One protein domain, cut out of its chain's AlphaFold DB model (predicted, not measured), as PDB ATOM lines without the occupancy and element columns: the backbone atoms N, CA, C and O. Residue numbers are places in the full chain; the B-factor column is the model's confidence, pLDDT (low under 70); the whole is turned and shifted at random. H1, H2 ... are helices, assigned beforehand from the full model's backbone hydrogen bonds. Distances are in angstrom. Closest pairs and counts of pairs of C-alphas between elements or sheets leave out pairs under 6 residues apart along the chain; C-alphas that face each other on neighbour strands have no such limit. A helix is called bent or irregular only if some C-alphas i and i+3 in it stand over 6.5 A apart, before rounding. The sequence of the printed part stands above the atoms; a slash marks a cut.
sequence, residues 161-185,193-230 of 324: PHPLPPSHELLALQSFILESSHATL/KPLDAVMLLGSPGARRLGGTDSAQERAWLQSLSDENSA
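What this domain is: This is residues 161 to 185 and 193 to 230 of the 324 residues of an uncharacterized protein of Trichosporon asahii var. asahii (strain ATCC 90039 / CBS 2479 / JCM 2466 / KCTC 7840 / NBRC 103889/ NCYC 2677 / UAMH 7654) (UniProt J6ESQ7). Three helices stand with their centres in a triangle: H1 and H3, the two longest, cross at a steep angle and pack on each other, while the irregular H2 makes the third corner and meets H1 through a small contact. After H2 the chain folds back through a short link of six residues into H3, and H2 and H3 run opposite ways. The 63 printed residues hold three named helices, in the order H1, H2, H3, and no named strand; the class is all helix. The whole is compact, with a radius of gyration of the C-alphas of 11.1 A, and rounded, spanning 30 by 24 by 21 A.

Where its parts are: H1, residues 166 to 179, begins with C-alpha 166 at (-20.536, 16.488, 50.041) and is 20.5 A long from first to last C-alpha. It is irregular: C-alphas 167 and 170 are 7.1 A apart. H3, residues 215 to 228, is 20.1 A long and ends with C-alpha 228 at (-27.661, 15.064, 63.762). H2, residues 197 to 208, is 10.6 A long and irregular, with C-alphas 200 and 203 9.1 A apart.

How they stand to each other: H1 and H3 touch, the closest C-alphas being those of Leu 171 and Leu 224, 6.5 A apart. They run the same way at a steep tilt of 63 degrees. H1, with residues 172 to 176 alone, and H2, with residue 200 alone, only just touch, with 3 pairs of C-alphas within 8 A; the closest are those of Phe 176 and Leu 200, 6.4 A apart. Their lines are about perpendicular, at 87 degrees. H2 and H3 are close but not clearly touching, with the C-alphas of Arg 208 and Gln 216 closest at 7.4 A, and run opposite ways at a steep tilt of 43 degrees. Every O i to N i+4 pair is within hydrogen-bond range in H3, against 8 of 10 in H1 and 4 of 8 in H2.

The domain as a whole: The two C-alphas farthest apart, those of Ser 181 and Ser 214, are 30.7 A apart. Residues 186 to 192 are not printed, and C-alphas 185 and 193 stand 13.3 A apart across this cut, in the link from H1 to H2. No printed residue is under 70 in pLDDT.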
ATOM      1  N   PRO A 161      -6.096   8.384  50.940       79.50
ATOM      2  CA  PRO A 161      -7.055   9.470  51.067       79.50
ATOM      3  C   PRO A 161      -8.491   8.947  50.985       79.50
ATOM      4  O   PRO A 161      -8.834   8.251  50.029       79.50
ATOM      5  N   HIS A 162      -9.330   9.307  51.956       85.44
ATOM      6  CA  HIS A 162     -10.719   8.858  52.033       85.44
ATOM      7  C   HIS A 162     -11.665  10.075  52.080       85.44
ATOM      8  O   HIS A 162     -12.130  10.471  53.154       85.44
ATOM      9  N   PRO A 163     -11.881  10.747  50.931       90.00
ATOM     10  CA  PRO A 163     -12.653  11.984  50.870       90.00
ATOM     11  C   PRO A 163     -14.128  11.735  51.190       90.00
ATOM     12  O   PRO A 163     -14.729  10.791  50.684       90.00
ATOM     13  N   LEU A 164     -14.718  12.616  51.994       89.00
ATOM     14  CA  LEU A 164     -16.125  12.527  52.366       89.00
ATOM     15  C   LEU A 164     -17.054  12.965  51.230       89.00
ATOM     16  O   LEU A 164     -16.733  13.907  50.495       89.00
ATOM     17  N   PRO A 165     -18.246  12.352  51.116       90.38
ATOM     18  CA  PRO A 165     -19.257  12.829  50.193       90.38
ATOM     19  C   PRO A 165     -19.784  14.207  50.643       90.38
ATOM     20  O   PRO A 165     -19.997  14.416  51.844       90.38
ATOM     21  N   PRO A 166     -20.084  15.132  49.706       87.69
ATOM     22  CA  PRO A 166     -20.536  16.488  50.041       87.69
ATOM     23  C   PRO A 166     -21.758  16.530  50.966       87.69
ATOM     24  O   PRO A 166     -21.864  17.413  51.813       87.69
ATOM     25  N   SER A 167     -22.660  15.550  50.841       87.25
ATOM     26  CA  SER A 167     -23.876  15.439  51.656       87.25
ATOM     27  C   SER A 167     -23.607  15.214  53.145       87.25
ATOM     28  O   SER A 167     -24.411  15.630  53.973       87.25
ATOM     29  N   HIS A 168     -22.489  14.578  53.503       91.62
ATOM     30  CA  HIS A 168     -22.169  14.232  54.893       91.62
ATOM     31  C   HIS A 168     -20.998  15.029  55.453       91.62
ATOM     32  O   HIS A 168     -20.741  14.982  56.653       91.62
ATOM     33  N   GLU A 169     -20.298  15.782  54.612       93.81
ATOM     34  CA  GLU A 169     -19.120  16.528  55.022       93.81
ATOM     35  C   GLU A 169     -19.433  17.581  56.095       93.81
ATOM     36  O   GLU A 169     -18.738  17.650  57.111       93.81
ATOM     37  N   LEU A 170     -20.524  18.340  55.926       94.19
ATOM     38  CA  LEU A 170     -20.991  19.294  56.936       94.19
ATOM     39  C   LEU A 170     -21.331  18.588  58.254       94.19
ATOM     40  O   LEU A 170     -20.947  19.059  59.321       94.19
ATOM     41  N   LEU A 171     -22.040  17.459  58.185       93.88
ATOM     42  CA  LEU A 171     -22.480  16.708  59.363       93.88
ATOM     43  C   LEU A 171     -21.291  16.107  60.116       93.88
ATOM     44  O   LEU A 171     -21.239  16.176  61.342       93.88
ATOM     45  N   ALA A 172     -20.307  15.575  59.393       93.75
ATOM     46  CA  ALA A 172     -19.079  15.046  59.968       93.75
ATOM     47  C   ALA A 172     -18.259  16.156  60.644       93.75
ATOM     48  O   ALA A 172     -17.827  15.995  61.787       93.75
ATOM     49  N   LEU A 173     -18.097  17.304  59.972       94.88
ATOM     50  CA  LEU A 173     -17.423  18.474  60.535       94.88
ATOM     51  C   LEU A 173     -18.156  19.002  61.776       94.88
ATOM     52  O   LEU A 173     -17.524  19.328  62.781       94.88
ATOM     53  N   GLN A 174     -19.489  19.045  61.730       94.56
ATOM     54  CA  GLN A 174     -20.337  19.435  62.849       94.56
ATOM     55  C   GLN A 174     -20.147  18.506  64.046       94.56
ATOM     56  O   GLN A 174     -19.886  18.981  65.149       94.56
ATOM     57  N   SER A 175     -20.247  17.191  63.838       93.38
ATOM     58  CA  SER A 175     -20.046  16.202  64.898       93.38
ATOM     59  C   SER A 175     -18.639  16.298  65.493       93.38
ATOM     60  O   SER A 175     -18.508  16.255  66.713       93.38
ATOM     61  N   PHE A 176     -17.607  16.523  64.671       93.88
ATOM     62  CA  PHE A 176     -16.224  16.698  65.131       93.88
ATOM     63  C   PHE A 176     -16.062  17.931  66.020       93.88
ATOM     64  O   PHE A 176     -15.503  17.850  67.112       93.88
ATOM     65  N   ILE A 177     -16.590  19.076  65.582       94.19
ATOM     66  CA  ILE A 177     -16.498  20.330  66.337       94.19
ATOM     67  C   ILE A 177     -17.319  20.274  67.630       94.19
ATOM     68  O   ILE A 177     -16.903  20.832  68.643       94.19
ATOM     69  N   LEU A 178     -18.479  19.616  67.612       92.19
ATOM     70  CA  LEU A 178     -19.346  19.507  68.786       92.19
ATOM     71  C   LEU A 178     -18.884  18.446  69.790       92.19
ATOM     72  O   LEU A 178     -19.308  18.497  70.943       92.19
ATOM     73  N   GLU A 179     -18.031  17.504  69.390       89.62
ATOM     74  CA  GLU A 179     -17.494  16.487  70.300       89.62
ATOM     75  C   GLU A 179     -16.588  17.091  71.379       89.62
ATOM     76  O   GLU A 179     -16.618  16.654  72.529       89.62
ATOM     77  N   SER A 180     -15.800  18.111  71.031       86.69
ATOM     78  CA  SER A 180     -14.896  18.775  71.969       86.69
ATOM     79  C   SER A 180     -14.755  20.259  71.660       86.69
ATOM     80  O   SER A 180     -14.519  20.655  70.522       86.69
ATOM     81  N   SER A 181     -14.764  21.091  72.702       79.81
ATOM     82  CA  SER A 181     -14.483  22.530  72.597       79.81
ATOM     83  C   SER A 181     -13.088  22.842  72.033       79.81
ATOM     84  O   SER A 181     -12.856  23.953  71.559       79.81
ATOM     85  N   HIS A 182     -12.165  21.875  72.078       85.38
ATOM     86  CA  HIS A 182     -10.797  21.993  71.570       85.38
ATOM     87  C   HIS A 182     -10.590  21.335  70.202       85.38
ATOM     88  O   HIS A 182      -9.487  21.411  69.656       85.38
ATOM     89  N   ALA A 183     -11.621  20.690  69.643       88.81
ATOM     90  CA  ALA A 183     -11.549  20.107  68.312       88.81
ATOM     91  C   ALA A 183     -11.246  21.220  67.307       88.81
ATOM     92  O   ALA A 183     -12.025  22.163  67.165       88.81
ATOM     93  N   THR A 184     -10.091  21.139  66.651       92.31
ATOM     94  CA  THR A 184      -9.638  22.089  65.630       92.31
ATOM     95  C   THR A 184      -9.057  21.313  64.462       92.31
ATOM     96  O   THR A 184      -8.358  20.315  64.659       92.31
ATOM     97  N   LEU A 185      -9.359  21.751  63.243       91.88
ATOM     98  CA  LEU A 185      -8.739  21.211  62.043       91.88
ATOM     99  C   LEU A 185      -7.244  21.545  62.044       91.88
ATOM    100  O   LEU A 185      -6.817  22.615  62.486       91.88
ATOM    101  N   LYS A 193     -10.490  21.640  49.210       93.00
ATOM    102  CA  LYS A 193     -10.653  20.216  48.903       93.00
ATOM    103  C   LYS A 193     -11.696  19.576  49.823       93.00
ATOM    104  O   LYS A 193     -11.951  20.107  50.905       93.00
ATOM    105  N   PRO A 194     -12.310  18.454  49.409       93.06
ATOM    106  CA  PRO A 194     -13.142  17.656  50.304       93.06
ATOM    107  C   PRO A 194     -12.349  17.236  51.542       93.06
ATOM    108  O   PRO A 194     -11.192  16.819  51.429       93.06
ATOM    109  N   LEU A 195     -12.971  17.341  52.713       91.81
ATOM    110  CA  LEU A 195     -12.407  16.827  53.950       91.81
ATOM    111  C   LEU A 195     -12.244  15.310  53.858       91.81
ATOM    112  O   LEU A 195     -13.129  14.583  53.409       91.81
ATOM    113  N   ASP A 196     -11.091  14.840  54.312       90.94
ATOM    114  CA  ASP A 196     -10.777  13.422  54.403       90.94
ATOM    115  C   ASP A 196     -11.267  12.882  55.754       90.94
ATOM    116  O   ASP A 196     -11.052  13.510  56.797       90.94
ATOM    117  N   ALA A 197     -11.882  11.701  55.760       88.31
ATOM    118  CA  ALA A 197     -12.287  11.020  56.983       88.31
ATOM    119  C   ALA A 197     -11.109  10.837  57.959       88.31
ATOM    120  O   ALA A 197     -11.297  10.944  59.171       88.31
ATOM    121  N   VAL A 198      -9.879  10.663  57.457       88.50
ATOM    122  CA  VAL A 198      -8.649  10.598  58.272       88.50
ATOM    123  C   VAL A 198      -8.436  11.870  59.098       88.50
ATOM    124  O   VAL A 198      -7.892  11.797  60.199       88.50
ATOM    125  N   MET A 199      -8.854  13.036  58.601       88.06
ATOM    126  CA  MET A 199      -8.689  14.311  59.307       88.06
ATOM    127  C   MET A 199      -9.641  14.446  60.498       88.06
ATOM    128  O   MET A 199      -9.298  15.133  61.457       88.06
ATOM    129  N   LEU A 200     -10.805  13.792  60.448       88.31
ATOM    130  CA  LEU A 200     -11.832  13.869  61.492       88.31
ATOM    131  C   LEU A 200     -11.756  12.687  62.471       88.31
ATOM    132  O   LEU A 200     -11.848  12.873  63.680       88.31
ATOM    133  N   LEU A 201     -11.554  11.472  61.954       84.06
ATOM    134  CA  LEU A 201     -11.489  10.222  62.722       84.06
ATOM    135  C   LEU A 201     -10.066   9.820  63.133       84.06
ATOM    136  O   LEU A 201      -9.878   8.830  63.840       84.06
ATOM    137  N   GLY A 202      -9.039  10.504  62.632       83.38
ATOM    138  CA  GLY A 202      -7.656  10.051  62.757       83.38
ATOM    139  C   GLY A 202      -7.360   8.768  61.967       83.38
ATOM    140  O   GLY A 202      -8.236   8.095  61.418       83.38
ATOM    141  N   SER A 203      -6.081   8.386  61.918       79.00
ATOM    142  CA  SER A 203      -5.644   7.190  61.183       79.00
ATOM    143  C   SER A 203      -6.260   5.870  61.679       79.00
ATOM    144  O   SER A 203      -6.590   5.041  60.832       79.00
ATOM    145  N   PRO A 204      -6.435   5.627  62.997       78.56
ATOM    146  CA  PRO A 204      -7.051   4.389  63.474       78.56
ATOM    147  C   PRO A 204      -8.522   4.267  63.074       78.56
ATOM    148  O   PRO A 204      -8.945   3.189  62.667       78.56
ATOM    149  N   GLY A 205      -9.284   5.362  63.160       79.38
ATOM    150  CA  GLY A 205     -10.700   5.375  62.800       79.38
ATOM    151  C   GLY A 205     -10.908   5.223  61.295       79.38
ATOM    152  O   GLY A 205     -11.690   4.379  60.876       79.38
ATOM    153  N   ALA A 206     -10.133   5.938  60.476       83.75
ATOM    154  CA  ALA A 206     -10.242   5.839  59.020       83.75
ATOM    155  C   ALA A 206      -9.901   4.443  58.476       83.75
ATOM    156  O   ALA A 206     -10.580   3.946  57.588       83.75
ATOM    157  N   ARG A 207      -8.913   3.743  59.056       83.25
ATOM    158  CA  ARG A 207      -8.604   2.351  58.665       83.25
ATOM    159  C   ARG A 207      -9.763   1.382  58.912       83.25
ATOM    160  O   ARG A 207      -9.828   0.348  58.260       83.25
ATOM    161  N   ARG A 208     -10.656   1.699  59.854       82.44
ATOM    162  CA  ARG A 208     -11.837   0.882  60.167       82.44
ATOM    163  C   ARG A 208     -13.004   1.133  59.219       82.44
ATOM    164  O   ARG A 208     -13.911   0.314  59.207       82.44
ATOM    165  N   LEU A 209     -12.993   2.229  58.460       82.94
ATOM    166  CA  LEU A 209     -14.008   2.487  57.437       82.94
ATOM    167  C   LEU A 209     -13.844   1.566  56.222       82.94
ATOM    168  O   LEU A 209     -14.780   1.414  55.446       82.94
ATOM    169  N   GLY A 210     -12.677   0.939  56.052       82.44
ATOM    170  CA  GLY A 210     -12.384   0.132  54.873       82.44
ATOM    171  C   GLY A 210     -12.238   0.994  53.614       82.44
ATOM    172  O   GLY A 210     -11.726   2.110  53.672       82.44
ATOM    173  N   GLY A 211     -12.638   0.446  52.465       82.75
ATOM    174  CA  GLY A 211     -12.648   1.173  51.192       82.75
ATOM    175  C   GLY A 211     -13.821   2.148  51.069       82.75
ATOM    176  O   GLY A 211     -14.776   2.070  51.840       82.75
ATOM    177  N   THR A 212     -13.754   3.041  50.083       83.38
ATOM    178  CA  THR A 212     -14.876   3.920  49.721       83.38
ATOM    179  C   THR A 212     -16.103   3.088  49.335       83.38
ATOM    180  O   THR A 212     -15.969   2.037  48.707       83.38
ATOM    181  N   ASP A 213     -17.288   3.534  49.737       85.44
ATOM    182  CA  ASP A 213     -18.584   2.868  49.589       85.44
ATOM    183  C   ASP A 213     -18.712   1.513  50.300       85.44
ATOM    184  O   ASP A 213     -19.641   0.739  50.024       85.44
ATOM    185  N   SER A 214     -17.821   1.207  51.244       89.44
ATOM    186  CA  SER A 214     -17.939  -0.016  52.032       89.44
ATOM    187  C   SER A 214     -19.194   0.002  52.918       89.44
ATOM    188  O   SER A 214     -19.752   1.047  53.267       89.44
ATOM    189  N   ALA A 215     -19.626  -1.180  53.364       90.56
ATOM    190  CA  ALA A 215     -20.709  -1.288  54.343       90.56
ATOM    191  C   ALA A 215     -20.389  -0.550  55.660       90.56
ATOM    192  O   ALA A 215     -21.294  -0.034  56.314       90.56
ATOM    193  N   GLN A 216     -19.107  -0.480  56.032       89.62
ATOM    194  CA  GLN A 216     -18.628   0.203  57.233       89.62
ATOM    195  C   GLN A 216     -18.733   1.722  57.089       89.62
ATOM    196  O   GLN A 216     -19.244   2.380  57.993       89.62
ATOM    197  N   GLU A 217     -18.326   2.266  55.940       90.62
ATOM    198  CA  GLU A 217     -18.467   3.689  55.644       90.62
ATOM    199  C   GLU A 217     -19.941   4.095  55.624       90.62
ATOM    200  O   GLU A 217     -20.329   5.029  56.320       90.62
ATOM    201  N   ARG A 218     -20.801   3.343  54.927       91.88
ATOM    202  CA  ARG A 218     -22.246   3.629  54.893       91.88
ATOM    203  C   ARG A 218     -22.878   3.596  56.281       91.88
ATOM    204  O   ARG A 218     -23.685   4.463  56.600       91.88
ATOM    205  N   ALA A 219     -22.499   2.634  57.122       91.94
ATOM    206  CA  ALA A 219     -22.980   2.564  58.501       91.94
ATOM    207  C   ALA A 219     -22.502   3.757  59.343       91.94
ATOM    208  O   ALA A 219     -23.250   4.278  60.171       91.94
ATOM    209  N   TRP A 220     -21.267   4.216  59.130       91.31
ATOM    210  CA  TRP A 220     -20.754   5.414  59.783       91.31
ATOM    211  C   TRP A 220     -21.484   6.683  59.327       91.31
ATOM    212  O   TRP A 220     -21.940   7.449  60.175       91.31
ATOM    213  N   LEU A 221     -21.658   6.870  58.017       92.50
ATOM    214  CA  LEU A 221     -22.387   7.995  57.429       92.50
ATOM    215  C   LEU A 221     -23.849   8.023  57.902       92.50
ATOM    216  O   LEU A 221     -24.332   9.071  58.330       92.50
ATOM    217  N   GLN A 222     -24.515   6.866  57.950       93.56
ATOM    218  CA  GLN A 222     -25.856   6.748  58.524       93.56
ATOM    219  C   GLN A 222     -25.863   7.156  60.001       93.56
ATOM    220  O   GLN A 222     -26.691   7.961  60.414       93.56
ATOM    221  N   SER A 223     -24.895   6.682  60.790       91.94
ATOM    222  CA  SER A 223     -24.790   7.070  62.198       91.94
ATOM    223  C   SER A 223     -24.545   8.571  62.387       91.94
ATOM    224  O   SER A 223     -24.966   9.105  63.415       91.94
ATOM    225  N   LEU A 224     -23.859   9.248  61.458       91.62
ATOM    226  CA  LEU A 224     -23.702  10.706  61.476       91.62
ATOM    227  C   LEU A 224     -25.031  11.411  61.191       91.62
ATOM    228  O   LEU A 224     -25.359  12.380  61.877       91.62
ATOM    229  N   SER A 225     -25.801  10.921  60.219       92.44
ATOM    230  CA  SER A 225     -27.146  11.431  59.934       92.44
ATOM    231  C   SER A 225     -28.062  11.268  61.152       92.44
ATOM    232  O   SER A 225     -28.651  12.241  61.624       92.44
ATOM    233  N   ASP A 226     -28.097  10.072  61.740       91.62
ATOM    234  CA  ASP A 226     -28.928   9.759  62.904       91.62
ATOM    235  C   ASP A 226     -28.563  10.631  64.116       91.62
ATOM    236  O   ASP A 226     -29.443  11.141  64.808       91.62
ATOM    237  N   GLU A 227     -27.271  10.868  64.367       89.75
ATOM    238  CA  GLU A 227     -26.819  11.727  65.466       89.75
ATOM    239  C   GLU A 227     -27.277  13.185  65.302       89.75
ATOM    240  O   GLU A 227     -27.579  13.866  66.286       89.75
ATOM    241  N   ASN A 228     -27.305  13.682  64.065       90.25
ATOM    242  CA  ASN A 228     -27.661  15.064  63.762       90.25
ATOM    243  C   ASN A 228     -29.171  15.264  63.535       90.25
ATOM    244  O   ASN A 228     -29.640  16.398  63.625       90.25
ATOM    245  N   SER A 229     -29.937  14.183  63.355       90.06
ATOM    246  CA  SER A 229     -31.391  14.194  63.118       90.06
ATOM    247  C   SER A 229     -32.226  14.859  64.222       90.06
ATOM    248  O   SER A 229     -33.316  15.350  63.959       90.06
ATOM    249  N   ALA A 230     -31.719  14.919  65.456       87.50
ATOM    250  CA  ALA A 230     -32.402  15.556  66.587       87.50
ATOM    251  C   ALA A 230     -31.753  16.880  67.031       87.50
ATOM    252  O   ALA A 230     -32.169  17.478  68.034       87.50
TER     253      ALA A 230